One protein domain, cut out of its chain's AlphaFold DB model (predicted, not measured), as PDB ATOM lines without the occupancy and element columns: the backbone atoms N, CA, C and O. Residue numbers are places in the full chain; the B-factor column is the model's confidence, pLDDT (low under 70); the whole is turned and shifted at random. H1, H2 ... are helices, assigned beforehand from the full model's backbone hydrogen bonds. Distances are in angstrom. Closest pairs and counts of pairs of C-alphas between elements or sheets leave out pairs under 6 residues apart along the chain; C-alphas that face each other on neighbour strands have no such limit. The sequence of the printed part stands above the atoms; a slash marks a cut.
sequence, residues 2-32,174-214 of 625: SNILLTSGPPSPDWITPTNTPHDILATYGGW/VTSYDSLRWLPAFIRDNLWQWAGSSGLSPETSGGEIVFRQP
ATOM      1  N   SER A   2     -65.492 -24.696  -4.555       28.88
ATOM      2  CA  SER A   2     -64.877 -24.514  -3.226       28.88
ATOM      3  C   SER A   2     -63.857 -25.591  -2.809       28.88
ATOM      4  O   SER A   2     -63.138 -25.373  -1.845       28.88
ATOM      5  N   ASN A   3     -63.722 -26.705  -3.542       36.12
ATOM      6  CA  ASN A   3     -62.814 -27.814  -3.178       36.12
ATOM      7  C   ASN A   3     -61.420 -27.750  -3.832       36.12
ATOM      8  O   ASN A   3     -60.642 -28.686  -3.706       36.12
ATOM      9  N   ILE A   4     -61.092 -26.680  -4.563       47.34
ATOM     10  CA  ILE A   4     -59.835 -26.605  -5.334       47.34
ATOM     11  C   ILE A   4     -58.653 -26.104  -4.485       47.34
ATOM     12  O   ILE A   4     -57.507 -26.268  -4.896       47.34
ATOM     13  N   LEU A   5     -58.895 -25.513  -3.306       46.09
ATOM     14  CA  LEU A   5     -57.843 -24.772  -2.601       46.09
ATOM     15  C   LEU A   5     -57.431 -25.256  -1.210       46.09
ATOM     16  O   LEU A   5     -56.327 -24.913  -0.805       46.09
ATOM     17  N   LEU A   6     -58.197 -26.044  -0.463       50.09
ATOM     18  CA  LEU A   6     -57.822 -26.336   0.927       50.09
ATOM     19  C   LEU A   6     -58.415 -27.672   1.376       50.09
ATOM     20  O   LEU A   6     -59.576 -27.669   1.746       50.09
ATOM     21  N   THR A   7     -57.639 -28.766   1.322       45.03
ATOM     22  CA  THR A   7     -57.628 -29.894   2.290       45.03
ATOM     23  C   THR A   7     -56.862 -31.100   1.724       45.03
ATOM     24  O   THR A   7     -57.459 -31.981   1.113       45.03
ATOM     25  N   SER A   8     -55.551 -31.172   1.949       59.19
ATOM     26  CA  SER A   8     -54.824 -32.445   2.085       59.19
ATOM     27  C   SER A   8     -53.405 -32.162   2.580       59.19
ATOM     28  O   SER A   8     -52.795 -31.161   2.198       59.19
ATOM     29  N   GLY A   9     -52.901 -33.017   3.473       71.69
ATOM     30  CA  GLY A   9     -51.460 -33.152   3.680       71.69
ATOM     31  C   GLY A   9     -50.791 -33.721   2.420       71.69
ATOM     32  O   GLY A   9     -51.488 -34.024   1.444       71.69
ATOM     33  N   PRO A  10     -49.458 -33.868   2.417       82.06
ATOM     34  CA  PRO A  10     -48.767 -34.486   1.293       82.06
ATOM     35  C   PRO A  10     -49.360 -35.879   1.002       82.06
ATOM     36  O   PRO A  10     -49.724 -36.596   1.939       82.06
ATOM     37  N   PRO A  11     -49.502 -36.270  -0.277       85.31
ATOM     38  CA  PRO A  11     -49.951 -37.610  -0.627       85.31
ATOM     39  C   PRO A  11     -49.020 -38.680  -0.037       85.31
ATOM     40  O   PRO A  11     -47.811 -38.481   0.043       85.31
ATOM     41  N   SER A  12     -49.584 -39.823   0.366       85.75
ATOM     42  CA  SER A  12     -48.778 -40.970   0.813       85.75
ATOM     43  C   SER A  12     -47.951 -41.543  -0.360       85.75
ATOM     44  O   SER A  12     -48.468 -41.617  -1.472       85.75
ATOM     45  N   PRO A  13     -46.685 -41.947  -0.160       87.19
ATOM     46  CA  PRO A  13     -45.889 -42.567  -1.221       87.19
ATOM     47  C   PRO A  13     -46.447 -43.909  -1.722       87.19
ATOM     48  O   PRO A  13     -46.300 -44.223  -2.900       87.19
ATOM     49  N   ASP A  14     -47.096 -44.692  -0.852       85.50
ATOM     50  CA  ASP A  14     -47.389 -46.118  -1.089       85.50
ATOM     51  C   ASP A  14     -48.427 -46.373  -2.188       85.50
ATOM     52  O   ASP A  14     -48.464 -47.448  -2.787       85.50
ATOM     53  N   TRP A  15     -49.291 -45.395  -2.459       86.62
ATOM     54  CA  TRP A  15     -50.321 -45.508  -3.493       86.62
ATOM     55  C   TRP A  15     -49.881 -44.927  -4.842       86.62
ATOM     56  O   TRP A  15     -50.556 -45.167  -5.849       86.62
ATOM     57  N   ILE A  16     -48.770 -44.179  -4.872       88.44
ATOM     58  CA  ILE A  16     -48.259 -43.543  -6.085       88.44
ATOM     59  C   ILE A  16     -47.551 -44.593  -6.932       88.44
ATOM     60  O   ILE A  16     -46.514 -45.141  -6.565       88.44
ATOM     61  N   THR A  17     -48.112 -44.841  -8.109       86.69
ATOM     62  CA  THR A  17     -47.573 -45.766  -9.110       86.69
ATOM     63  C   THR A  17     -47.668 -45.128 -10.496       86.69
ATOM     64  O   THR A  17     -48.425 -44.171 -10.673       86.69
ATOM     65  N   PRO A  18     -46.974 -45.646 -11.525       85.50
ATOM     66  CA  PRO A  18     -47.044 -45.081 -12.877       85.50
ATOM     67  C   PRO A  18     -48.448 -45.063 -13.500       85.50
ATOM     68  O   PRO A  18     -48.666 -44.379 -14.495       85.50
ATOM     69  N   THR A  19     -49.390 -45.824 -12.935       85.38
ATOM     70  CA  THR A  19     -50.799 -45.887 -13.347       85.38
ATOM     71  C   THR A  19     -51.746 -45.158 -12.395       85.38
ATOM     72  O   THR A  19     -52.936 -45.087 -12.682       85.38
ATOM     73  N   ASN A  20     -51.253 -44.661 -11.261       87.50
ATOM     74  CA  ASN A  20     -52.058 -44.022 -10.228       87.50
ATOM     75  C   ASN A  20     -51.248 -42.899  -9.567       87.50
ATOM     76  O   ASN A  20     -50.491 -43.139  -8.625       87.50
ATOM     77  N   THR A  21     -51.378 -41.684 -10.095       88.38
ATOM     78  CA  THR A  21     -50.728 -40.468  -9.590       88.38
ATOM     79  C   THR A  21     -51.784 -39.458  -9.128       88.38
ATOM     80  O   THR A  21     -52.945 -39.536  -9.544       88.38
ATOM     81  N   PRO A  22     -51.427 -38.484  -8.269       88.81
ATOM     82  CA  PRO A  22     -52.351 -37.427  -7.873       88.81
ATOM     83  C   PRO A  22     -52.988 -36.719  -9.067       88.81
ATOM     84  O   PRO A  22     -52.300 -36.226  -9.958       88.81
ATOM     85  N   HIS A  23     -54.320 -36.612  -9.045       88.62
ATOM     86  CA  HIS A  23     -55.109 -35.926 -10.077       88.62
ATOM     87  C   HIS A  23     -54.934 -36.507 -11.496       88.62
ATOM     88  O   HIS A  23     -55.080 -35.771 -12.471       88.62
ATOM     89  N   ASP A  24     -54.608 -37.800 -11.610       87.94
ATOM     90  CA  ASP A  24     -54.438 -38.531 -12.876       87.94
ATOM     91  C   ASP A  24     -53.395 -37.912 -13.827       87.94
ATOM     92  O   ASP A  24     -53.543 -37.954 -15.054       87.94
ATOM     93  N   ILE A  25     -52.321 -37.328 -13.283       88.94
ATOM     94  CA  ILE A  25     -51.186 -36.807 -14.062       88.94
ATOM     95  C   ILE A  25     -50.264 -37.966 -14.443       88.94
ATOM     96  O   ILE A  25     -49.287 -38.271 -13.762       88.94
ATOM     97  N   LEU A  26     -50.616 -38.667 -15.517       88.31
ATOM     98  CA  LEU A  26     -49.901 -39.858 -15.971       88.31
ATOM     99  C   LEU A  26     -48.944 -39.521 -17.120       88.31
ATOM    100  O   LEU A  26     -49.298 -38.807 -18.060       88.31
ATOM    101  N   ALA A  27     -47.752 -40.123 -17.107       85.56
ATOM    102  CA  ALA A  27     -46.806 -40.025 -18.223       85.56
ATOM    103  C   ALA A  27     -47.376 -40.645 -19.515       85.56
ATOM    104  O   ALA A  27     -47.059 -40.208 -20.629       85.56
ATOM    105  N   THR A  28     -48.249 -41.651 -19.365       88.12
ATOM    106  CA  THR A  28     -48.957 -42.295 -20.473       88.12
ATOM    107  C   THR A  28     -50.432 -42.499 -20.166       88.12
ATOM    108  O   THR A  28     -50.773 -42.988 -19.093       88.12
ATOM    109  N   TYR A  29     -51.301 -42.204 -21.133       85.38
ATOM    110  CA  TYR A  29     -52.719 -42.563 -21.061       85.38
ATOM    111  C   TYR A  29     -52.980 -43.789 -21.936       85.38
ATOM    112  O   TYR A  29     -52.726 -43.783 -23.143       85.38
ATOM    113  N   GLY A  30     -53.434 -44.875 -21.303       78.50
ATOM    114  CA  GLY A  30     -53.655 -46.172 -21.950       78.50
ATOM    115  C   GLY A  30     -52.382 -46.889 -22.425       78.50
ATOM    116  O   GLY A  30     -52.490 -47.901 -23.105       78.50
ATOM    117  N   GLY A  31     -51.185 -46.373 -22.119       76.69
ATOM    118  CA  GLY A  31     -49.893 -46.954 -22.516       76.69
ATOM    119  C   GLY A  31     -49.438 -46.655 -23.953       76.69
ATOM    120  O   GLY A  31     -48.281 -46.896 -24.278       76.69
ATOM    121  N   TRP A  32     -50.302 -46.094 -24.806       80.81
ATOM    122  CA  TRP A  32     -49.989 -45.762 -26.208       80.81
ATOM    123  C   TRP A  32     -49.771 -44.261 -26.439       80.81
ATOM    124  O   TRP A  32     -49.025 -43.878 -27.340       80.81
ATOM    125  N   VAL A 174     -34.825 -29.363  -3.987       91.12
ATOM    126  CA  VAL A 174     -35.692 -29.913  -2.938       91.12
ATOM    127  C   VAL A 174     -36.328 -28.771  -2.141       91.12
ATOM    128  O   VAL A 174     -35.678 -27.774  -1.826       91.12
ATOM    129  N   THR A 175     -37.615 -28.898  -1.825       92.06
ATOM    130  CA  THR A 175     -38.369 -27.885  -1.078       92.06
ATOM    131  C   THR A 175     -39.435 -28.509  -0.185       92.06
ATOM    132  O   THR A 175     -39.828 -29.656  -0.373       92.06
ATOM    133  N   SER A 176     -39.939 -27.746   0.788       92.38
ATOM    134  CA  SER A 176     -41.038 -28.195   1.644       92.38
ATOM    135  C   SER A 176     -42.382 -28.118   0.919       92.38
ATOM    136  O   SER A 176     -42.648 -27.169   0.178       92.38
ATOM    137  N   TYR A 177     -43.278 -29.069   1.179       90.62
ATOM    138  CA  TYR A 177     -44.643 -29.063   0.637       90.62
ATOM    139  C   TYR A 177     -45.403 -27.762   0.957       90.62
ATOM    140  O   TYR A 177     -46.108 -27.207   0.114       90.62
ATOM    141  N   ASP A 178     -45.194 -27.214   2.157       89.69
ATOM    142  CA  ASP A 178     -45.831 -25.971   2.593       89.69
ATOM    143  C   ASP A 178     -45.422 -24.755   1.757       89.69
ATOM    144  O   ASP A 178     -46.256 -23.887   1.487       89.69
ATOM    145  N   SER A 179     -44.179 -24.724   1.263       90.62
ATOM    146  CA  SER A 179     -43.703 -23.667   0.359       90.62
ATOM    147  C   SER A 179     -44.425 -23.659  -0.995       90.62
ATOM    148  O   SER A 179     -44.393 -22.657  -1.704       90.62
ATOM    149  N   LEU A 180     -45.108 -24.753  -1.348       92.31
ATOM    150  CA  LEU A 180     -45.796 -24.950  -2.622       92.31
ATOM    151  C   LEU A 180     -47.306 -24.670  -2.533       92.31
ATOM    152  O   LEU A 180     -48.013 -24.798  -3.529       92.31
ATOM    153  N   ARG A 181     -47.827 -24.252  -1.369       89.62
ATOM    154  CA  ARG A 181     -49.270 -24.001  -1.151       89.62
ATOM    155  C   ARG A 181     -49.866 -22.885  -2.013       89.62
ATOM    156  O   ARG A 181     -51.083 -22.809  -2.140       89.62
ATOM    157  N   TRP A 182     -49.035 -22.026  -2.600       91.19
ATOM    158  CA  TRP A 182     -49.477 -21.003  -3.552       91.19
ATOM    159  C   TRP A 182     -49.861 -21.588  -4.923       91.19
ATOM    160  O   TRP A 182     -50.472 -20.893  -5.735       91.19
ATOM    161  N   LEU A 183     -49.507 -22.850  -5.192       93.44
ATOM    162  CA  LEU A 183     -49.864 -23.558  -6.416       93.44
ATOM    163  C   LEU A 183     -51.208 -24.286  -6.284       93.44
ATOM    164  O   LEU A 183     -51.556 -24.766  -5.203       93.44
ATOM    165  N   PRO A 184     -51.933 -24.471  -7.402       92.38
ATOM    166  CA  PRO A 184     -53.060 -25.394  -7.456       92.38
ATOM    167  C   PRO A 184     -52.657 -26.822  -7.053       92.38
ATOM    168  O   PRO A 184     -51.565 -27.276  -7.407       92.38
ATOM    169  N   ALA A 185     -53.570 -27.548  -6.397       89.75
ATOM    170  CA  ALA A 185     -53.332 -28.910  -5.899       89.75
ATOM    171  C   ALA A 185     -52.792 -29.864  -6.981       89.75
ATOM    172  O   ALA A 185     -51.821 -30.572  -6.741       89.75
ATOM    173  N   PHE A 186     -53.335 -29.796  -8.204       90.69
ATOM    174  CA  PHE A 186     -52.902 -30.653  -9.314       90.69
ATOM    175  C   PHE A 186     -51.430 -30.472  -9.714       90.69
ATOM    176  O   PHE A 186     -50.828 -31.409 -10.228       90.69
ATOM    177  N   ILE A 187     -50.841 -29.291  -9.484       93.81
ATOM    178  CA  ILE A 187     -49.405 -29.064  -9.689       93.81
ATOM    179  C   ILE A 187     -48.659 -29.467  -8.426       93.81
ATOM    180  O   ILE A 187     -47.771 -30.308  -8.483       93.81
ATOM    181  N   ARG A 188     -49.042 -28.877  -7.290       93.12
ATOM    182  CA  ARG A 188     -48.376 -29.032  -5.993       93.12
ATOM    183  C   ARG A 188     -48.162 -30.499  -5.614       93.12
ATOM    184  O   ARG A 188     -47.055 -30.871  -5.240       93.12
ATOM    185  N   ASP A 189     -49.203 -31.319  -5.736       92.38
ATOM    186  CA  ASP A 189     -49.191 -32.721  -5.299       92.38
ATOM    187  C   ASP A 189     -48.362 -33.626  -6.233       92.38
ATOM    188  O   ASP A 189     -48.049 -34.756  -5.877       92.38
ATOM    189  N   ASN A 190     -47.963 -33.114  -7.402       92.88
ATOM    190  CA  ASN A 190     -47.186 -33.818  -8.426       92.88
ATOM    191  C   ASN A 190     -45.735 -33.315  -8.548       92.88
ATOM    192  O   ASN A 190     -45.012 -33.712  -9.460       92.88
ATOM    193  N   LEU A 191     -45.279 -32.442  -7.643       93.44
ATOM    194  CA  LEU A 191     -43.920 -31.889  -7.653       93.44
ATOM    195  C   LEU A 191     -42.884 -32.816  -6.999       93.44
ATOM    196  O   LEU A 191     -42.177 -32.419  -6.079       93.44
ATOM    197  N   TRP A 192     -42.774 -34.036  -7.505       91.81
ATOM    198  CA  TRP A 192     -41.810 -35.062  -7.096       91.81
ATOM    199  C   TRP A 192     -41.285 -35.800  -8.338       91.81
ATOM    200  O   TRP A 192     -41.851 -35.655  -9.423       91.81
ATOM    201  N   GLN A 193     -40.186 -36.547  -8.203       90.62
ATOM    202  CA  GLN A 193     -39.569 -37.310  -9.298       90.62
ATOM    203  C   GLN A 193     -39.614 -38.817  -9.030       90.62
ATOM    204  O   GLN A 193     -39.699 -39.241  -7.877       90.62
ATOM    205  N   TRP A 194     -39.536 -39.625 -10.089       89.25
ATOM    206  CA  TRP A 194     -39.372 -41.076  -9.969       89.25
ATOM    207  C   TRP A 194     -37.972 -41.429  -9.449       89.25
ATOM    208  O   TRP A 194     -36.977 -40.877  -9.921       89.25
ATOM    209  N   ALA A 195     -37.883 -42.370  -8.508       82.50
ATOM    210  CA  ALA A 195     -36.626 -42.853  -7.940       82.50
ATOM    211  C   ALA A 195     -36.681 -44.354  -7.584       82.50
ATOM    212  O   ALA A 195     -37.715 -45.014  -7.697       82.50
ATOM    213  N   GLY A 196     -35.540 -44.903  -7.154       68.12
ATOM    214  CA  GLY A 196     -35.386 -46.316  -6.791       68.12
ATOM    215  C   GLY A 196     -34.949 -47.212  -7.955       68.12
ATOM    216  O   GLY A 196     -34.992 -46.821  -9.118       68.12
ATOM    217  N   SER A 197     -34.518 -48.436  -7.639       57.78
ATOM    218  CA  SER A 197     -33.900 -49.385  -8.585       57.78
ATOM    219  C   SER A 197     -34.803 -49.772  -9.764       57.78
ATOM    220  O   SER A 197     -34.308 -50.155 -10.819       57.78
ATOM    221  N   SER A 198     -36.123 -49.690  -9.577       63.00
ATOM    222  CA  SER A 198     -37.134 -49.969 -10.598       63.00
ATOM    223  C   SER A 198     -37.629 -48.715 -11.327       63.00
ATOM    224  O   SER A 198     -38.212 -48.844 -12.399       63.00
ATOM    225  N   GLY A 199     -37.422 -47.513 -10.767       74.38
ATOM    226  CA  GLY A 199     -37.970 -46.257 -11.296       74.38
ATOM    227  C   GLY A 199     -39.503 -46.174 -11.273       74.38
ATOM    228  O   GLY A 199     -40.078 -45.401 -12.032       74.38
ATOM    229  N   LEU A 200     -40.172 -46.990 -10.448       81.19
ATOM    230  CA  LEU A 200     -41.639 -47.093 -10.387       81.19
ATOM    231  C   LEU A 200     -42.245 -46.452  -9.129       81.19
ATOM    232  O   LEU A 200     -43.461 -46.483  -8.962       81.19
ATOM    233  N   SER A 201     -41.415 -45.899  -8.246       86.38
ATOM    234  CA  SER A 201     -41.839 -45.297  -6.981       86.38
ATOM    235  C   SER A 201     -41.348 -43.851  -6.887       86.38
ATOM    236  O   SER A 201     -40.312 -43.519  -7.474       86.38
ATOM    237  N   PRO A 202     -42.074 -42.965  -6.189       90.06
ATOM    238  CA  PRO A 202     -41.625 -41.593  -5.988       90.06
ATOM    239  C   PRO A 202     -40.353 -41.544  -5.129       90.06
ATOM    240  O   PRO A 202     -40.104 -42.408  -4.285       90.06
ATOM    241  N   GLU A 203     -39.552 -40.503  -5.327       89.75
ATOM    242  CA  GLU A 203     -38.421 -40.169  -4.463       89.75
ATOM    243  C   GLU A 203     -38.889 -39.923  -3.025       89.75
ATOM    244  O   GLU A 203     -39.750 -39.075  -2.778       89.75
ATOM    245  N   THR A 204     -38.307 -40.657  -2.074       89.50
ATOM    246  CA  THR A 204     -38.640 -40.549  -0.651       89.50
ATOM    247  C   THR A 204     -37.401 -40.357   0.218       89.50
ATOM    248  O   THR A 204     -36.317 -40.856  -0.087       89.50
ATOM    249  N   SER A 205     -37.560 -39.628   1.323       88.19
ATOM    250  CA  SER A 205     -36.553 -39.458   2.371       88.19
ATOM    251  C   SER A 205     -37.229 -39.646   3.725       88.19
ATOM    252  O   SER A 205     -38.230 -38.998   4.011       88.19
ATOM    253  N   GLY A 206     -36.745 -40.592   4.537       83.56
ATOM    254  CA  GLY A 206     -37.367 -40.908   5.830       83.56
ATOM    255  C   GLY A 206     -38.797 -41.467   5.744       83.56
ATOM    256  O   GLY A 206     -39.526 -41.386   6.725       83.56
ATOM    257  N   GLY A 207     -39.203 -42.020   4.594       83.50
ATOM    258  CA  GLY A 207     -40.565 -42.529   4.362       83.50
ATOM    259  C   GLY A 207     -41.565 -41.485   3.847       83.50
ATOM    260  O   GLY A 207     -42.714 -41.831   3.593       83.50
ATOM    261  N   GLU A 208     -41.145 -40.235   3.639       88.06
ATOM    262  CA  GLU A 208     -41.977 -39.161   3.080       88.06
ATOM    263  C   GLU A 208     -41.521 -38.763   1.670       88.06
ATOM    264  O   GLU A 208     -40.354 -38.937   1.321       88.06
ATOM    265  N   ILE A 209     -42.428 -38.212   0.854       91.12
ATOM    266  CA  ILE A 209     -42.128 -37.765  -0.517       91.12
ATOM    267  C   ILE A 209     -41.196 -36.548  -0.506       91.12
ATOM    268  O   ILE A 209     -41.442 -35.560   0.188       91.12
ATOM    269  N   VAL A 210     -40.174 -36.580  -1.362       92.12
ATOM    270  CA  VAL A 210     -39.292 -35.438  -1.612       92.12
ATOM    271  C   VAL A 210     -39.933 -34.500  -2.638       92.12
ATOM    272  O   VAL A 210     -39.966 -34.783  -3.838       92.12
ATOM    273  N   PHE A 211     -40.432 -33.355  -2.166       93.31
ATOM    274  CA  PHE A 211     -40.997 -32.317  -3.031       93.31
ATOM    275  C   PHE A 211     -39.924 -31.402  -3.621       93.31
ATOM    276  O   PHE A 211     -38.872 -31.168  -3.026       93.31
ATOM    277  N   ARG A 212     -40.203 -30.856  -4.808       92.25
ATOM    278  CA  ARG A 212     -39.252 -30.064  -5.598       92.25
ATOM    279  C   ARG A 212     -39.857 -28.773  -6.139       92.25
ATOM    280  O   ARG A 212     -41.058 -28.663  -6.360       92.25
ATOM    281  N   GLN A 213     -39.008 -27.779  -6.386       91.69
ATOM    282  CA  GLN A 213     -39.426 -26.494  -6.952       91.69
ATOM    283  C   GLN A 213     -39.984 -26.647  -8.386       91.69
ATOM    284  O   GLN A 213     -39.435 -27.418  -9.188       91.69
ATOM    285  N   PRO A 214     -41.029 -25.886  -8.771       93.00
ATOM    286  CA  PRO A 214     -41.699 -25.987 -10.070       93.00
ATOM    287  C   PRO A 214     -40.927 -25.252 -11.183       93.00
ATOM    288  O   PRO A 214     -41.476 -24.392 -11.877       93.00
TER     289      PRO A 214
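This is residues 2 to 32 and 174 to 214 of the 625 residues of the protein "Prolipoprotein diacylglyceryl transferase" of Spiroplasma sp. NBRC 100390 (UniProt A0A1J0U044). The model has little regular structure: two single-turn helices, H1 and H2, sit one after the other amid two long winding stretches, residues 2 to 32 and 189 to 214. The second stretch folds back on itself in two small antiparallel pairings. The printed part has 72 residues, 8 of them in the two named helices, and no named strand; the class is all helix. It is compact, with a radius of gyration of the C-alphas of 12.4 A and spans of 34 by 30 by 20 A.

H1, residues 177 to 180, is 5.4 A long and begins at C-alpha 177 (-44.643, -29.063, 0.637). H2, residues 185 to 188, is 5.0 A long and ends at C-alpha 188 (-48.376, -29.032, -5.993).

H1 and H2 are close but not clearly touching; their closest C-alphas, of Leu 180 and Arg 188, are 5.9 A apart. A tight link of 4 residues joins them. Both are too short for an O i to N i+4 pair; in each, the one O i to N i+3 pair is within hydrogen-bond range. Residues 194 to 195 pair antiparallel with 201 to 202, and 204 to 205 with 208 to 209.

The two C-alphas farthest apart, of Ser 2 and Ser 197, are 40.1 A apart. Residues 33 to 173 are not printed; C-alphas 32 and 174 are 31.6 A apart across the cut. The mean pLDDT of the printed part is 82.8, with residues 2 to 8 and 196 to 198 under 70.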